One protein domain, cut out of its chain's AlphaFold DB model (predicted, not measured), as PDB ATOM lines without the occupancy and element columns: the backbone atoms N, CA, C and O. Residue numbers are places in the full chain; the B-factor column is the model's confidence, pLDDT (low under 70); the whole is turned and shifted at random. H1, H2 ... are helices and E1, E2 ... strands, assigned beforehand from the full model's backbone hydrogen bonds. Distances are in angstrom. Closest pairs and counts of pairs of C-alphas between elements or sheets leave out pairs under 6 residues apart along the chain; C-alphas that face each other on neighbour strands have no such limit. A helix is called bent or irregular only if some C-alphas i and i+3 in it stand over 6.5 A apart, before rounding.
ATOM      1  N   LYS A 236      15.964  19.083   6.356       69.81
ATOM      2  CA  LYS A 236      15.757  20.422   5.777       69.81
ATOM      3  C   LYS A 236      17.017  21.055   5.157       69.81
ATOM      4  O   LYS A 236      16.900  21.608   4.055       69.81
ATOM      5  N   PRO A 237      18.217  20.976   5.767       71.62
ATOM      6  CA  PRO A 237      19.434  21.511   5.153       71.62
ATOM      7  C   PRO A 237      19.804  20.787   3.855       71.62
ATOM      8  O   PRO A 237      20.216  21.422   2.885       71.62
ATOM      9  N   HIS A 238      19.578  19.472   3.791       78.06
ATOM     10  CA  HIS A 238      19.827  18.690   2.581       78.06
ATOM     11  C   HIS A 238      18.801  18.995   1.485       78.06
ATOM     12  O   HIS A 238      19.172  19.091   0.316       78.06
ATOM     13  N   TYR A 239      17.531  19.202   1.845       75.62
ATOM     14  CA  TYR A 239      16.486  19.606   0.899       75.62
ATOM     15  C   TYR A 239      16.762  20.980   0.303       75.62
ATOM     16  O   TYR A 239      16.676  21.142  -0.913       75.62
ATOM     17  N   THR A 240      17.157  21.936   1.148       79.94
ATOM     18  CA  THR A 240      17.570  23.278   0.719       79.94
ATOM     19  C   THR A 240      18.729  23.189  -0.268       79.94
ATOM     20  O   THR A 240      18.631  23.722  -1.372       79.94
ATOM     21  N   TYR A 241      19.776  22.430   0.071       83.31
ATOM     22  CA  TYR A 241      20.930  22.266  -0.808       83.31
ATOM     23  C   TYR A 241      20.565  21.604  -2.146       83.31
ATOM     24  O   TYR A 241      20.950  22.098  -3.205       83.31
ATOM     25  N   LEU A 242      19.764  20.533  -2.124       83.00
ATOM     26  CA  LEU A 242      19.272  19.882  -3.341       83.00
ATOM     27  C   LEU A 242      18.480  20.860  -4.223       83.00
ATOM     28  O   LEU A 242      18.654  20.869  -5.443       83.00
ATOM     29  N   THR A 243      17.648  21.706  -3.611       84.94
ATOM     30  CA  THR A 243      16.851  22.700  -4.335       84.94
ATOM     31  C   THR A 243      17.757  23.703  -5.026       84.94
ATOM     32  O   THR A 243      17.583  23.965  -6.215       84.94
ATOM     33  N   ASP A 244      18.741  24.232  -4.304       85.69
ATOM     34  CA  ASP A 244      19.658  25.241  -4.823       85.69
ATOM     35  C   ASP A 244      20.501  24.688  -5.979       85.69
ATOM     36  O   ASP A 244      20.686  25.369  -6.989       85.69
ATOM     37  N   VAL A 245      20.948  23.430  -5.891       87.38
ATOM     38  CA  VAL A 245      21.667  22.755  -6.984       87.38
ATOM     39  C   VAL A 245      20.792  22.629  -8.233       87.38
ATOM     40  O   VAL A 245      21.245  22.952  -9.334       87.38
ATOM     41  N   ILE A 246      19.539  22.184  -8.087       86.81
ATOM     42  CA  ILE A 246      18.627  22.016  -9.227       86.81
ATOM     43  C   ILE A 246      18.296  23.373  -9.857       86.81
ATOM     44  O   ILE A 246      18.360  23.501 -11.080       86.81
ATOM     45  N   VAL A 247      17.976  24.386  -9.049       89.19
ATOM     46  CA  VAL A 247      17.657  25.739  -9.535       89.19
ATOM     47  C   VAL A 247      18.858  26.347 -10.253       89.19
ATOM     48  O   VAL A 247      18.714  26.823 -11.375       89.19
ATOM     49  N   ARG A 248      20.063  26.250  -9.683       90.19
ATOM     50  CA  ARG A 248      21.292  26.748 -10.319       90.19
ATOM     51  C   ARG A 248      21.571  26.060 -11.659       90.19
ATOM     52  O   ARG A 248      21.999  26.712 -12.613       90.19
ATOM     53  N   GLU A 249      21.334  24.753 -11.764       89.44
ATOM     54  CA  GLU A 249      21.486  24.046 -13.041       89.44
ATOM     55  C   GLU A 249      20.387  24.432 -14.045       89.44
ATOM     56  O   GLU A 249      20.665  24.549 -15.243       89.44
ATOM     57  N   ALA A 250      19.158  24.672 -13.580       87.56
ATOM     58  CA  ALA A 250      18.072  25.180 -14.412       87.56
ATOM     59  C   ALA A 250      18.383  26.585 -14.948       87.56
ATOM     60  O   ALA A 250      18.191  26.835 -16.134       87.56
ATOM     61  N   GLU A 251      18.941  27.474 -14.122       89.69
ATOM     62  CA  GLU A 251      19.404  28.803 -14.539       89.69
ATOM     63  C   GLU A 251      20.512  28.716 -15.591       89.69
ATOM     64  O   GLU A 251      20.451  29.389 -16.622       89.69
ATOM     65  N   ARG A 252      21.496  27.831 -15.391       88.81
ATOM     66  CA  ARG A 252      22.562  27.590 -16.376       88.81
ATOM     67  C   ARG A 252      22.002  27.113 -17.718       88.81
ATOM     68  O   ARG A 252      22.517  27.488 -18.770       88.81
ATOM     69  N   LYS A 253      20.946  26.295 -17.692       89.00
ATOM     70  CA  LYS A 253      20.264  25.760 -18.883       89.00
ATOM     71  C   LYS A 253      19.032  26.562 -19.288       89.00
ATOM     72  O   LYS A 253      18.278  26.109 -20.146       89.00
ATOM     73  N   ARG A 254      18.834  27.762 -18.740       85.75
ATOM     74  CA  ARG A 254      17.597  28.535 -18.907       85.75
ATOM     75  C   ARG A 254      17.229  28.738 -20.373       85.75
ATOM     76  O   ARG A 254      16.088  28.505 -20.742       85.75
ATOM     77  N   ALA A 255      18.201  29.063 -21.225       85.19
ATOM     78  CA  ALA A 255      17.975  29.237 -22.664       85.19
ATOM     79  C   ALA A 255      17.421  27.981 -23.374       85.19
ATOM     80  O   ALA A 255      16.791  28.105 -24.416       85.19
ATOM     81  N   GLN A 256      17.646  26.785 -22.821       86.50
ATOM     82  CA  GLN A 256      17.153  25.507 -23.352       86.50
ATOM     83  C   GLN A 256      15.819  25.078 -22.718       86.50
ATOM     84  O   GLN A 256      15.131  24.226 -23.271       86.50
ATOM     85  N   LEU A 257      15.477  25.626 -21.546       84.06
ATOM     86  CA  LEU A 257      14.326  25.211 -20.736       84.06
ATOM     87  C   LEU A 257      13.157  26.197 -20.784       84.06
ATOM     88  O   LEU A 257      12.018  25.800 -20.555       84.06
ATOM     89  N   VAL A 258      13.412  27.476 -21.058       82.56
ATOM     90  CA  VAL A 258      12.351  28.483 -21.164       82.56
ATOM     91  C   VAL A 258      11.408  28.114 -22.311       82.56
ATOM     92  O   VAL A 258      11.842  27.844 -23.427       82.56
ATOM     93  N   GLY A 259      10.108  28.084 -22.012       74.81
ATOM     94  CA  GLY A 259       9.060  27.661 -22.948       74.81
ATOM     95  C   GLY A 259       8.900  26.144 -23.094       74.81
ATOM     96  O   GLY A 259       7.971  25.699 -23.760       74.81
ATOM     97  N   GLN A 260       9.761  25.348 -22.458       78.06
ATOM     98  CA  GLN A 260       9.643  23.894 -22.391       78.06
ATOM     99  C   GLN A 260       9.015  23.468 -21.058       78.06
ATOM    100  O   GLN A 260       9.151  24.152 -20.041       78.06
ATOM    101  N   THR A 261       8.324  22.327 -21.057       81.81
ATOM    102  CA  THR A 261       7.729  21.759 -19.839       81.81
ATOM    103  C   THR A 261       8.590  20.609 -19.345       81.81
ATOM    104  O   THR A 261       8.629  19.558 -19.968       81.81
ATOM    105  N   VAL A 262       9.267  20.781 -18.213       79.12
ATOM    106  CA  VAL A 262      10.069  19.726 -17.586       79.12
ATOM    107  C   VAL A 262       9.151  18.622 -17.069       79.12
ATOM    108  O   VAL A 262       8.344  18.846 -16.168       79.12
ATOM    109  N   ARG A 263       9.318  17.415 -17.610       74.25
ATOM    110  CA  ARG A 263       8.589  16.199 -17.218       74.25
ATOM    111  C   ARG A 263       9.385  15.315 -16.265       74.25
ATOM    112  O   ARG A 263       8.813  14.556 -15.497       74.25
ATOM    113  N   SER A 264      10.715  15.394 -16.286       74.88
ATOM    114  CA  SER A 264      11.542  14.632 -15.348       74.88
ATOM    115  C   SER A 264      12.840  15.348 -15.005       74.88
ATOM    116  O   SER A 264      13.481  15.971 -15.853       74.88
ATOM    117  N   ILE A 265      13.280  15.172 -13.758       76.25
ATOM    118  CA  ILE A 265      14.581  15.629 -13.263       76.25
ATOM    119  C   ILE A 265      15.404  14.404 -12.881       76.25
ATOM    120  O   ILE A 265      15.011  13.617 -12.026       76.25
ATOM    121  N   THR A 266      16.548  14.216 -13.532       78.25
ATOM    122  CA  THR A 266      17.464  13.108 -13.256       78.25
ATOM    123  C   THR A 266      18.703  13.602 -12.524       78.25
ATOM    124  O   THR A 266      19.468  14.411 -13.059       78.25
ATOM    125  N   LEU A 267      18.929  13.056 -11.334       82.19
ATOM    126  CA  LEU A 267      20.107  13.281 -10.507       82.19
ATOM    127  C   LEU A 267      21.255  12.359 -10.944       82.19
ATOM    128  O   LEU A 267      21.051  11.173 -11.213       82.19
ATOM    129  N   LYS A 268      22.460  12.915 -11.047       83.06
ATOM    130  CA  LYS A 268      23.690  12.247 -11.495       83.06
ATOM    131  C   LYS A 268      24.811  12.527 -10.488       83.06
ATOM    132  O   LYS A 268      25.540  13.502 -10.671       83.06
ATOM    133  N   PRO A 269      24.926  11.740  -9.410       81.19
ATOM    134  CA  PRO A 269      26.020  11.907  -8.457       81.19
ATOM    135  C   PRO A 269      27.369  11.671  -9.155       81.19
ATOM    136  O   PRO A 269      27.484  10.745  -9.959       81.19
ATOM    137  N   ALA A 270      28.361  12.532  -8.904       75.81
ATOM    138  CA  ALA A 270      29.655  12.479  -9.592       75.81
ATOM    139  C   ALA A 270      30.708  11.604  -8.888       75.81
ATOM    140  O   ALA A 270      31.620  11.103  -9.541       75.81
ATOM    141  N   ASP A 271      30.586  11.423  -7.575       79.69
ATOM    142  CA  ASP A 271      31.547  10.728  -6.716       79.69
ATOM    143  C   ASP A 271      30.834   9.892  -5.635       79.69
ATOM    144  O   ASP A 271      29.609   9.965  -5.484       79.69
ATOM    145  N   GLY A 272      31.600   9.086  -4.890       80.94
ATOM    146  CA  GLY A 272      31.078   8.165  -3.875       80.94
ATOM    147  C   GLY A 272      30.375   8.850  -2.698       80.94
ATOM    148  O   GLY A 272      29.378   8.324  -2.205       80.94
ATOM    149  N   LEU A 273      30.824  10.041  -2.291       82.88
ATOM    150  CA  LEU A 273      30.224  10.795  -1.188       82.88
ATOM    151  C   LEU A 273      28.907  11.441  -1.622       82.88
ATOM    152  O   LEU A 273      27.899  11.344  -0.922       82.88
ATOM    153  N   THR A 274      28.879  12.042  -2.813       83.31
ATOM    154  CA  THR A 274      27.640  12.569  -3.400       83.31
ATOM    155  C   THR A 274      26.623  11.457  -3.640       83.31
ATOM    156  O   THR A 274      25.426  11.647  -3.423       83.31
ATOM    157  N   LEU A 275      27.083  10.283  -4.071       79.88
ATOM    158  CA  LEU A 275      26.236   9.110  -4.241       79.88
ATOM    159  C   LEU A 275      25.631   8.660  -2.909       79.88
ATOM    160  O   LEU A 275      24.417   8.490  -2.847       79.88
ATOM    161  N   ALA A 276      26.440   8.555  -1.851       77.81
ATOM    162  CA  ALA A 276      25.967   8.210  -0.512       77.81
ATOM    163  C   ALA A 276      24.898   9.199  -0.031       77.81
ATOM    164  O   ALA A 276      23.860   8.803   0.496       77.81
ATOM    165  N   TRP A 277      25.110  10.492  -0.292       83.38
ATOM    166  CA  TRP A 277      24.184  11.548   0.101       83.38
ATOM    167  C   TRP A 277      22.845  11.441  -0.631       83.38
ATOM    168  O   TRP A 277      21.789  11.528  -0.001       83.38
ATOM    169  N   VAL A 278      22.868  11.204  -1.946       76.81
ATOM    170  CA  VAL A 278      21.647  11.014  -2.740       76.81
ATOM    171  C   VAL A 278      20.930   9.720  -2.350       76.81
ATOM    172  O   VAL A 278      19.709   9.728  -2.217       76.81
ATOM    173  N   GLU A 279      21.653   8.625  -2.107       74.31
ATOM    174  CA  GLU A 279      21.072   7.373  -1.607       74.31
ATOM    175  C   GLU A 279      20.377   7.580  -0.257       74.31
ATOM    176  O   GLU A 279      19.236   7.153  -0.087       74.31
ATOM    177  N   GLN A 280      21.024   8.275   0.681       71.25
ATOM    178  CA  GLN A 280      20.476   8.522   2.013       71.25
ATOM    179  C   GLN A 280      19.289   9.494   1.979       71.25
ATOM    180  O   GLN A 280      18.340   9.314   2.740       71.25
ATOM    181  N   LEU A 281      19.285  10.467   1.063       73.06
ATOM    182  CA  LEU A 281      18.122  11.310   0.776       73.06
ATOM    183  C   LEU A 281      16.944  10.494   0.244       73.06
ATOM    184  O   LEU A 281      15.837  10.595   0.757       73.06
ATOM    185  N   PHE A 282      17.164   9.655  -0.767       66.88
ATOM    186  CA  PHE A 282      16.107   8.804  -1.328       66.88
ATOM    187  C   PHE A 282      15.595   7.794  -0.298       66.88
ATOM    188  O   PHE A 282      14.394   7.528  -0.228       66.88
ATOM    189  N   ALA A 283      16.488   7.268   0.539       63.47
ATOM    190  CA  ALA A 283      16.123   6.418   1.658       63.47
ATOM    191  C   ALA A 283      15.325   7.183   2.718       63.47
ATOM    192  O   ALA A 283      14.330   6.642   3.180       63.47
ATOM    193  N   SER A 284      15.679   8.423   3.075       58.28
ATOM    194  CA  SER A 284      14.913   9.214   4.052       58.28
ATOM    195  C   SER A 284      13.521   9.569   3.529       58.28
ATOM    196  O   SER A 284      12.543   9.465   4.268       58.28
ATOM    197  N   PHE A 285      13.405   9.853   2.230       55.06
ATOM    198  CA  PHE A 285      12.127  10.052   1.550       55.06
ATOM    199  C   PHE A 285      11.214   8.812   1.607       55.06
ATOM    200  O   PHE A 285      10.006   8.954   1.797       55.06
ATOM    201  N   ASN A 286      11.772   7.603   1.490       46.16
ATOM    202  CA  ASN A 286      11.013   6.345   1.538       46.16
ATOM    203  C   ASN A 286      10.816   5.799   2.968       46.16
ATOM    204  O   ASN A 286       9.780   5.207   3.275       46.16
ATOM    205  N   ALA A 287      11.776   6.005   3.873       45.09
ATOM    206  CA  ALA A 287      11.707   5.585   5.271       45.09
ATOM    207  C   ALA A 287      10.639   6.371   6.035       45.09
ATOM    208  O   ALA A 287       9.934   5.789   6.849       45.09
ATOM    209  N   ALA A 288      10.426   7.643   5.703       42.41
ATOM    210  CA  ALA A 288       9.325   8.445   6.229       42.41
ATOM    211  C   ALA A 288       7.930   7.911   5.881       42.41
ATOM    212  O   ALA A 288       7.009   8.010   6.686       42.41
ATOM    213  N   ALA A 289       7.784   7.278   4.714       36.59
ATOM    214  CA  ALA A 289       6.564   6.563   4.344       36.59
ATOM    215  C   ALA A 289       6.427   5.205   5.071       36.59
ATOM    216  O   ALA A 289       5.324   4.680   5.196       36.59
ATOM    217  N   SER A 290       7.537   4.641   5.566       34.53
ATOM    218  CA  SER A 290       7.627   3.290   6.148       34.53
ATOM    219  C   SER A 290       7.620   3.267   7.688       34.53
ATOM    220  O   SER A 290       7.190   2.285   8.289       34.53
ATOM    221  N   GLN A 291       8.098   4.332   8.337       37.41
ATOM    222  CA  GLN A 291       8.278   4.477   9.793       37.41
ATOM    223  C   GLN A 291       7.064   5.131  10.485       37.41
ATOM    224  O   GLN A 291       7.161   5.603  11.613       37.41
ATOM    225  N   ALA A 292       5.876   5.095   9.871       42.16
ATOM    226  CA  ALA A 292       4.605   5.541  10.463       42.16
ATOM    227  C   ALA A 292       4.122   4.687  11.670       42.16
ATOM    228  O   ALA A 292       2.937   4.669  12.003       42.16
ATOM    229  N   LYS A 293       5.034   3.973  12.343       35.06
ATOM    230  CA  LYS A 293       4.832   3.234  13.593       35.06
ATOM    231  C   LYS A 293       5.955   3.573  14.586       35.06
ATOM    232  O   LYS A 293       6.816   2.746  14.853       35.06
ATOM    233  N   GLY A 294       5.903   4.775  15.158       43.84
ATOM    234  CA  GLY A 294       6.667   5.140  16.358       43.84
ATOM    235  C   GLY A 294       7.928   5.974  16.103       43.84
ATOM    236  O   GLY A 294       8.885   5.491  15.519       43.84
ATOM    237  N   GLN A 295       7.906   7.200  16.643       27.83
ATOM    238  CA  GLN A 295       8.959   8.232  16.702       27.83
ATOM    239  C   GLN A 295       9.250   9.056  15.422       27.83
ATOM    240  O   GLN A 295       9.838   8.600  14.453       27.83
ATOM    241  N   ALA A 296       8.833  10.331  15.512       33.41
ATOM    242  CA  ALA A 296       9.227  11.524  14.750       33.41
ATOM    243  C   ALA A 296       9.289  11.422  13.209       33.41
ATOM    244  O   ALA A 296      10.340  11.547  12.592       33.41
ATOM    245  N   ALA A 297       8.113  11.336  12.581       34.03
ATOM    246  CA  ALA A 297       7.903  11.561  11.145       34.03
ATOM    247  C   ALA A 297       7.666  13.052  10.781       34.03
ATOM    248  O   ALA A 297       6.981  13.347   9.805       34.03
ATOM    249  N   SER A 298       8.153  14.005  11.585       35.31
ATOM    250  CA  SER A 298       7.864  15.446  11.427       35.31
ATOM    251  C   SER A 298       8.735  16.158  10.386       35.31
ATOM    252  O   SER A 298       8.397  17.263   9.978       35.31
ATOM    253  N   ASP A 299       9.825  15.532   9.933       34.66
ATOM    254  CA  ASP A 299      10.882  16.209   9.163       34.66
ATOM    255  C   ASP A 299      11.023  15.727   7.710       34.66
ATOM    256  O   ASP A 299      11.915  16.165   6.980       34.66
ATOM    257  N   ALA A 300      10.154  14.817   7.263       37.44
ATOM    258  CA  ALA A 300      10.335  14.130   5.995       37.44
ATOM    259  C   ALA A 300       9.207  14.409   4.996       37.44
ATOM    260  O   ALA A 300       8.088  13.912   5.098       37.44
ATOM    261  N   ILE A 301       9.545  15.205   3.985       45.28
ATOM    262  CA  ILE A 301       8.695  15.547   2.844       45.28
ATOM    263  C   ILE A 301       8.931  14.487   1.776       45.28
ATOM    264  O   ILE A 301      10.054  14.399   1.334       45.28
ATOM    265  N   GLY A 302       7.957  13.707   1.298       50.34
ATOM    266  CA  GLY A 302       8.218  12.752   0.201       50.34
ATOM    267  C   GLY A 302       8.764  13.428  -1.076       50.34
ATOM    268  O   GLY A 302       8.450  14.583  -1.337       50.34
ATOM    269  N   LEU A 303       9.538  12.718  -1.917       49.84
ATOM    270  CA  LEU A 303      10.128  13.262  -3.168       49.84
ATOM    271  C   LEU A 303       9.110  13.973  -4.072       49.84
ATOM    272  O   LEU A 303       9.409  15.006  -4.670       49.84
ATOM    273  N   VAL A 304       7.900  13.418  -4.147       48.72
ATOM    274  CA  VAL A 304       6.780  13.984  -4.905       48.72
ATOM    275  C   VAL A 304       6.334  15.313  -4.281       48.72
ATOM    276  O   VAL A 304       6.300  16.325  -4.976       48.72
ATOM    277  N   SER A 305       6.091  15.347  -2.967       53.41
ATOM    278  CA  SER A 305       5.728  16.565  -2.223       53.41
ATOM    279  C   SER A 305       6.819  17.639  -2.284       53.41
ATOM    280  O   SER A 305       6.522  18.803  -2.526       53.41
ATOM    281  N   TYR A 306       8.092  17.250  -2.183       63.81
ATOM    282  CA  TYR A 306       9.241  18.148  -2.332       63.81
ATOM    283  C   TYR A 306       9.251  18.816  -3.714       63.81
ATOM    284  O   TYR A 306       9.485  20.024  -3.836       63.81
ATOM    285  N   GLY A 307       8.948  18.036  -4.757       56.06
ATOM    286  CA  GLY A 307       8.783  18.526  -6.121       56.06
ATOM    287  C   GLY A 307       7.712  19.609  -6.235       56.06
ATOM    288  O   GLY A 307       7.984  20.660  -6.811       56.06
ATOM    289  N   TYR A 308       6.527  19.381  -5.665       57.88
ATOM    290  CA  TYR A 308       5.392  20.306  -5.760       57.88
ATOM    291  C   TYR A 308       5.523  21.554  -4.894       57.88
ATOM    292  O   TYR A 308       5.242  22.652  -5.370       57.88
ATOM    293  N   GLU A 309       5.928  21.393  -3.640       60.19
ATOM    294  CA  GLU A 309       5.827  22.449  -2.629       60.19
ATOM    295  C   GLU A 309       7.063  23.353  -2.608       60.19
ATOM    296  O   GLU A 309       6.955  24.549  -2.346       60.19
ATOM    297  N   ILE A 310       8.245  22.800  -2.909       70.56
ATOM    298  CA  ILE A 310       9.522  23.513  -2.756       70.56
ATOM    299  C   ILE A 310      10.149  23.814  -4.112       70.56
ATOM    300  O   ILE A 310      10.559  24.947  -4.381       70.56
ATOM    301  N   LEU A 311      10.255  22.805  -4.975       73.75
ATOM    302  CA  LEU A 311      11.025  22.934  -6.207       73.75
ATOM    303  C   LEU A 311      10.242  23.630  -7.329       73.75
ATOM    304  O   LEU A 311      10.769  24.545  -7.964       73.75
ATOM    305  N   LYS A 312       8.988  23.225  -7.564       77.81
ATOM    306  CA  LYS A 312       8.114  23.769  -8.615       77.81
ATOM    307  C   LYS A 312       7.991  25.299  -8.574       77.81
ATOM    308  O   LYS A 312       8.280  25.905  -9.607       77.81
ATOM    309  N   PRO A 313       7.653  25.959  -7.445       78.31
ATOM    310  CA  PRO A 313       7.531  27.420  -7.425       78.31
ATOM    311  C   PRO A 313       8.858  28.132  -7.728       78.31
ATOM    312  O   PRO A 313       8.874  29.144  -8.428       78.31
ATOM    313  N   LYS A 314       9.994  27.583  -7.277       81.44
ATOM    314  CA  LYS A 314      11.318  28.160  -7.554       81.44
ATOM    315  C   LYS A 314      11.732  28.024  -9.022       81.44
ATOM    316  O   LYS A 314      12.319  28.951  -9.571       81.44
ATOM    317  N   LEU A 315      11.410  26.904  -9.672       83.50
ATOM    318  CA  LEU A 315      11.645  26.729 -11.111       83.50
ATOM    319  C   LEU A 315      10.726  27.628 -11.953       83.50
ATOM    320  O   LEU A 315      11.176  28.235 -12.927       83.50
ATOM    321  N   GLN A 316       9.468  27.791 -11.542       85.38
ATOM    322  CA  GLN A 316       8.534  28.710 -12.195       85.38
ATOM    323  C   GLN A 316       9.003  30.167 -12.107       85.38
ATOM    324  O   GLN A 316       8.932  30.886 -13.103       85.38
ATOM    325  N   ALA A 317       9.560  30.585 -10.965       85.31
ATOM    326  CA  ALA A 317      10.087  31.938 -10.775       85.31
ATOM    327  C   ALA A 317      11.202  32.313 -11.774       85.31
ATOM    328  O   ALA A 317      11.350  33.484 -12.120       85.31
ATOM    329  N   ILE A 318      11.958  31.336 -12.288       83.56
ATOM    330  CA  ILE A 318      13.006  31.551 -13.306       83.56
ATOM    331  C   ILE A 318      12.527  31.293 -14.749       83.56
ATOM    332  O   ILE A 318      13.318  31.360 -15.698       83.56
ATOM    333  N   GLY A 319      11.227  31.044 -14.935       81.56
ATOM    334  CA  GLY A 319      10.588  30.835 -16.237       81.56
ATOM    335  C   GLY A 319      10.666  29.401 -16.767       81.56
ATOM    336  O   GLY A 319      10.521  29.196 -17.974       81.56
ATOM    337  N   VAL A 320      10.908  28.414 -15.899       85.06
ATOM    338  CA  VAL A 320      10.895  26.988 -16.256       85.06
ATOM    339  C   VAL A 320       9.552  26.387 -15.852       85.06
ATOM    340  O   VAL A 320       9.183  26.394 -14.678       85.06
ATOM    341  N   SER A 321       8.814  25.857 -16.828       81.00
ATOM    342  CA  SER A 321       7.550  25.162 -16.562       81.00
ATOM    343  C   SER A 321       7.821  23.715 -16.167       81.00
ATOM    344  O   SER A 321       8.718  23.075 -16.710       81.00
ATOM    345  N   VAL A 322       7.042  23.192 -15.223       74.88
ATOM    346  CA  VAL A 322       7.173  21.828 -14.692       74.88
ATOM    347  C   VAL A 322       5.819  21.137 -14.794       74.88
ATOM    348  O   VAL A 322       4.808  21.729 -14.409       74.88
ATOM    349  N   ALA A 323       5.805  19.910 -15.315       69.56
ATOM    350  CA  ALA A 323       4.594  19.121 -15.496       69.56
ATOM    351  C   ALA A 323       3.924  18.752 -14.157       69.56
ATOM    352  O   ALA A 323       4.576  18.678 -13.114       69.56
ATOM    353  N   GLU A 324       2.614  18.500 -14.193       61.47
ATOM    354  CA  GLU A 324       1.824  18.008 -13.049       61.47
ATOM    355  C   GLU A 324       2.023  16.516 -12.751       61.47
ATOM    356  O   GLU A 324       1.360  15.960 -11.886       61.47
ATOM    357  N   ASP A 325       2.913  15.845 -13.469       62.97
ATOM    358  CA  ASP A 325       3.297  14.452 -13.265       62.97
ATOM    359  C   ASP A 325       4.827  14.300 -13.220       62.97
ATOM    360  O   ASP A 325       5.371  13.231 -13.497       62.97
ATOM    361  N   MET A 326       5.543  15.376 -12.863       66.31
ATOM    362  CA  MET A 326       7.003  15.399 -12.902       66.31
ATOM    363  C   MET A 326       7.625  14.305 -12.022       66.31
ATOM    364  O   MET A 326       7.390  14.240 -10.814       66.31
ATOM    365  N   THR A 327       8.516  13.505 -12.611       60.91
ATOM    366  CA  THR A 327       9.226  12.434 -11.899       60.91
ATOM    367  C   THR A 327      10.664  12.802 -11.536       60.91
ATOM    368  O   THR A 327      11.378  13.453 -12.307       60.91
ATOM    369  N   PHE A 328      11.138  12.291 -10.397       65.31
ATOM    370  CA  PHE A 328      12.561  12.283 -10.051       65.31
ATOM    371  C   PHE A 328      13.194  10.945 -10.427       65.31
ATOM    372  O   PHE A 328      12.699   9.884 -10.056       65.31
ATOM    373  N   GLY A 329      14.312  11.000 -11.145       63.72
ATOM    374  CA  GLY A 329      15.118   9.835 -11.492       63.72
ATOM    375  C   GLY A 329      16.517   9.923 -10.898       63.72
ATOM    376  O   GLY A 329      17.070  11.010 -10.737       63.72
ATOM    377  N   LEU A 330      17.125   8.771 -10.638       70.06
ATOM    378  CA  LEU A 330      18.532   8.656 -10.267       70.06
ATOM    379  C   LEU A 330      19.268   7.892 -11.367       70.06
ATOM    380  O   LEU A 330      18.849   6.804 -11.757       70.06
ATOM    381  N   LYS A 331      20.364   8.452 -11.886       73.12
ATOM    382  CA  LYS A 331      21.214   7.784 -12.879       73.12
ATOM    383  C   LYS A 331      22.565   7.440 -12.264       73.12
ATOM    384  O   LYS A 331      23.531   8.182 -12.426       73.12
ATOM    385  N   THR A 332      22.611   6.293 -11.601       66.31
ATOM    386  CA  THR A 332      23.833   5.647 -11.111       66.31
ATOM    387  C   THR A 332      23.646   4.130 -11.131       66.31
ATOM    388  O   THR A 332      22.543   3.640 -10.904       66.31
ATOM    389  N   THR A 333      24.710   3.391 -11.433       63.69
ATOM    390  CA  THR A 333      24.775   1.926 -11.268       63.69
ATOM    391  C   THR A 333      25.685   1.527 -10.108       63.69
ATOM    392  O   THR A 333      25.751   0.351  -9.757       63.69
ATOM    393  N   ALA A 334      26.412   2.492  -9.542       68.81
ATOM    394  CA  ALA A 334      27.280   2.301  -8.394       68.81
ATOM    395  C   ALA A 334      26.476   2.441  -7.098       68.81
ATOM    396  O   ALA A 334      25.451   3.126  -7.080       68.81
ATOM    397  N   LYS A 335      26.982   1.820  -6.031       71.50
ATOM    398  CA  LYS A 335      26.549   2.054  -4.651       71.50
ATOM    399  C   LYS A 335      27.661   2.747  -3.889       71.50
ATOM    400  O   LYS A 335      28.833   2.480  -4.167       71.50
ATOM    401  N   ALA A 336      27.308   3.604  -2.942       78.12
ATOM    402  CA  ALA A 336      28.319   4.191  -2.080       78.12
ATOM    403  C   ALA A 336      28.884   3.173  -1.079       78.12
ATOM    404  O   ALA A 336      28.202   2.226  -0.675       78.12
ATOM    405  N   GLY A 337      30.147   3.366  -0.698       75.44
ATOM    406  CA  GLY A 337      30.815   2.550   0.305       75.44
ATOM    407  C   GLY A 337      30.386   2.904   1.731       75.44
ATOM    408  O   GLY A 337      29.716   3.904   2.001       75.44
ATOM    409  N   ALA A 338      30.754   2.035   2.674       76.62
ATOM    410  CA  ALA A 338      30.380   2.189   4.079       76.62
ATOM    411  C   ALA A 338      31.040   3.411   4.742       76.62
ATOM    412  O   ALA A 338      30.457   4.004   5.651       76.62
ATOM    413  N   ASP A 339      32.235   3.795   4.292       79.25
ATOM    414  CA  ASP A 339      32.965   4.931   4.853       79.25
ATOM    415  C   ASP A 339      32.350   6.268   4.417       79.25
ATOM    416  O   ASP A 339      32.247   7.184   5.234       79.25
ATOM    417  N   GLU A 340      31.838   6.368   3.186       79.31
ATOM    418  CA  GLU A 340      31.105   7.543   2.704       79.31
ATOM    419  C   GLU A 340      29.779   7.741   3.452       79.31
ATOM    420  O   GLU A 340      29.451   8.858   3.860       79.31
ATOM    421  N   HIS A 341      29.047   6.653   3.714       75.69
ATOM    422  CA  HIS A 341      27.838   6.684   4.549       75.69
ATOM    423  C   HIS A 341      28.149   7.097   5.992       75.69
ATOM    424  O   HIS A 341      27.433   7.915   6.573       75.69
ATOM    425  N   ARG A 342      29.249   6.597   6.571       76.62
ATOM    426  CA  ARG A 342      29.686   6.988   7.921       76.62
ATOM    427  C   ARG A 342      30.059   8.471   7.987       76.62
ATOM    428  O   ARG A 342      29.704   9.140   8.955       76.62
ATOM    429  N   ALA A 343      30.734   8.992   6.963       74.44
ATOM    430  CA  ALA A 343      31.102  10.404   6.886       74.44
ATOM    431  C   ALA A 343      29.869  11.324   6.850       74.44
ATOM    432  O   ALA A 343      29.836  12.336   7.550       74.44
ATOM    433  N   LEU A 344      28.824  10.956   6.103       76.25
ATOM    434  CA  LEU A 344      27.561  11.707   6.077       76.25
ATOM    435  C   LEU A 344      26.811  11.650   7.410       76.25
ATOM    436  O   LEU A 344      26.300  12.669   7.874       76.25
ATOM    437  N   GLN A 345      26.777  10.485   8.059       76.69
ATOM    438  CA  GLN A 345      26.137  10.319   9.368       76.69
ATOM    439  C   GLN A 345      26.841  11.097  10.487       76.69
ATOM    440  O   GLN A 345      26.197  11.473  11.467       76.69
ATOM    441  N   ALA A 346      28.138  11.373  10.345       74.81
ATOM    442  CA  ALA A 346      28.872  12.210  11.288       74.81
ATOM    443  C   ALA A 346      28.446  13.691  11.236       74.81
ATOM    444  O   ALA A 346      28.748  14.438  12.164       74.81
ATOM    445  N   GLY A 347      27.745  14.128  10.180       74.31
ATOM    446  CA  GLY A 347      27.262  15.506  10.048       74.31
ATOM    447  C   GLY A 347      28.374  16.540   9.830       74.31
ATOM    448  O   GLY A 347      28.219  17.706  10.181       74.31
ATOM    449  N   THR A 348      29.524  16.111   9.305       77.06
ATOM    450  CA  THR A 348      30.707  16.962   9.084       77.06
ATOM    451  C   THR A 348      30.923  17.323   7.615       77.06
ATOM    452  O   THR A 348      31.882  18.021   7.288       77.06
ATOM    453  N   VAL A 349      30.075  16.823   6.713       80.56
ATOM    454  CA  VAL A 349      30.240  16.983   5.262       80.56
ATOM    455  C   VAL A 349      29.793  18.375   4.838       80.56
ATOM    456  O   VAL A 349      28.660  18.782   5.087       80.56
ATOM    457  N   LEU A 350      30.670  19.112   4.165       83.94
ATOM    458  CA  LEU A 350      30.349  20.432   3.635       83.94
ATOM    459  C   LEU A 350      29.553  20.310   2.326       83.94
ATOM    460  O   LEU A 350      29.890  19.468   1.490       83.94
ATOM    461  N   PRO A 351      28.576  21.199   2.068       81.94
ATOM    462  CA  PRO A 351      27.867  21.230   0.787       81.94
ATOM    463  C   PRO A 351      28.802  21.334  -0.426       81.94
ATOM    464  O   PRO A 351      28.574  20.694  -1.446       81.94
ATOM    465  N   SER A 352      29.909  22.071  -0.300       81.38
ATOM    466  CA  SER A 352      30.922  22.223  -1.355       81.38
ATOM    467  C   SER A 352      31.643  20.926  -1.737       81.38
ATOM    468  O   SER A 352      32.242  20.869  -2.810       81.38
ATOM    469  N   GLN A 353      31.597  19.896  -0.887       81.81
ATOM    470  CA  GLN A 353      32.170  18.577  -1.165       81.81
ATOM    471  C   GLN A 353      31.214  17.684  -1.966       81.81
ATOM    472  O   GLN A 353      31.625  16.626  -2.431       81.81
ATOM    473  N   LEU A 354      29.956  18.102  -2.140       85.50
ATOM    474  CA  LEU A 354      28.939  17.361  -2.875       85.50
ATOM    475  C   LEU A 354      28.820  17.893  -4.303       85.50
ATOM    476  O   LEU A 354      28.379  19.024  -4.527       85.50
ATOM    477  N   ASN A 355      29.157  17.056  -5.279       85.12
ATOM    478  CA  ASN A 355      29.110  17.383  -6.698       85.12
ATOM    479  C   ASN A 355      27.992  16.611  -7.408       85.12
ATOM    480  O   ASN A 355      28.173  15.501  -7.919       85.12
ATOM    481  N   LEU A 356      26.804  17.214  -7.431       86.06
ATOM    482  CA  LEU A 356      25.612  16.622  -8.022       86.06
ATOM    483  C   LEU A 356      25.333  17.197  -9.415       86.06
ATOM    484  O   LEU A 356      25.002  18.372  -9.572       86.06
ATOM    485  N   GLY A 357      25.389  16.344 -10.437       84.00
ATOM    486  CA  GLY A 357      24.906  16.677 -11.771       84.00
ATOM    487  C   GLY A 357      23.382  16.574 -11.865       84.00
ATOM    488  O   GLY A 357      22.782  15.635 -11.345       84.00
ATOM    489  N   VAL A 358      22.748  17.495 -12.596       87.62
ATOM    490  CA  VAL A 358      21.295  17.480 -12.832       87.62
ATOM    491  C   VAL A 358      20.997  17.501 -14.335       87.62
ATOM    492  O   VAL A 358      21.592  18.249 -15.121       87.62
ATOM    493  N   LYS A 359      20.082  16.633 -14.775       85.88
ATOM    494  CA  LYS A 359      19.569  16.602 -16.150       85.88
ATOM    495  C   LYS A 359      18.057  16.796 -16.140       85.88
ATOM    496  O   LYS A 359      17.350  16.038 -15.493       85.88
ATOM    497  N   PHE A 360      17.590  17.752 -16.932       84.44
ATOM    498  CA  PHE A 360      16.175  17.953 -17.213       84.44
ATOM    499  C   PHE A 360      15.771  17.145 -18.447       84.44
ATOM    500  O   PHE A 360      16.534  17.051 -19.416       84.44
ATOM    501  N   VAL A 361      14.589  16.548 -18.386       78.06
ATOM    502  CA  VAL A 361      13.891  15.936 -19.515       78.06
ATOM    503  C   VAL A 361      12.628  16.758 -19.719       78.06
ATOM    504  O   VAL A 361      11.822  16.878 -18.794       78.06
ATOM    505  N   VAL A 362      12.521  17.365 -20.895       80.00
ATOM    506  CA  VAL A 362      11.399  18.205 -21.326       80.00
ATOM    507  C   VAL A 362      10.520  17.465 -22.321       80.00
ATOM    508  O   VAL A 362      11.080  16.596 -23.031       80.00
TER     509      VAL A 362
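This is residues 236 to 362 of the 362 residues of an uncharacterized protein of Moraxella atlantae (UniProt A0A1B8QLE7). A small, strongly twisted three-stranded sheet has H1 and H4 side by side over one face, with H3 on that face at one end of the sheet; the other face is bare of named helices. H5 packs on H3 away from the sheet, little H2 lies near the sheet's other end, and residues 290 to 295 stick out. The 127 printed residues hold H1 H2 E1 H3 H4 E2 H5 E3, of mixed class; the sheet's order is E2 E1 E3, mixed. The whole is compact, with a radius of gyration of the C-alphas of 15.0 A and spans of 42 by 33 by 24 A.

Find E1, residues 261 to 269, from C-alpha 261 at (7.729, 21.759, -19.839), running 23.7 A. Beside it are E2, residues 321 to 330, 20.8 A, which bends by 99 degrees at residue 324, and E3, residues 356 to 361, ending at (13.891, 15.936, -19.515). H1, residues 236 to 252, begins at (15.757, 20.422, 5.777) and runs 24.3 A; H3, residues 272 to 290, runs 26.0 A; H4, residues 303 to 317, 20.2 A, is only just irregular, C-alphas 309 and 312 being 6.54 A apart. H2 is residues 254 to 257, H5 338 to 345.

Look at N 265 and O 327, 2.9 A, for parallel E1 and E2, and N 266 and O 359, 2.8 A, for antiparallel E1 and E3. H4, at a height over the sheet of 9.1 A, touches H1, closest C-alphas Thr 243 and Leu 311, 6.1 A. H3 touches H5 with residues 272 to 277 alone, closest C-alphas Leu 273 and Glu 340, 5.1 A. O i to N i+4 pairs are within hydrogen-bond range throughout H1 and H5, in 14 of 15 in H3 and 7 of 11 in H4; H2 is too short for one.

The printed part has no cut. The link from H3 to H4 is long. Look for pLDDT under 70 at residues 282 to 309, among others.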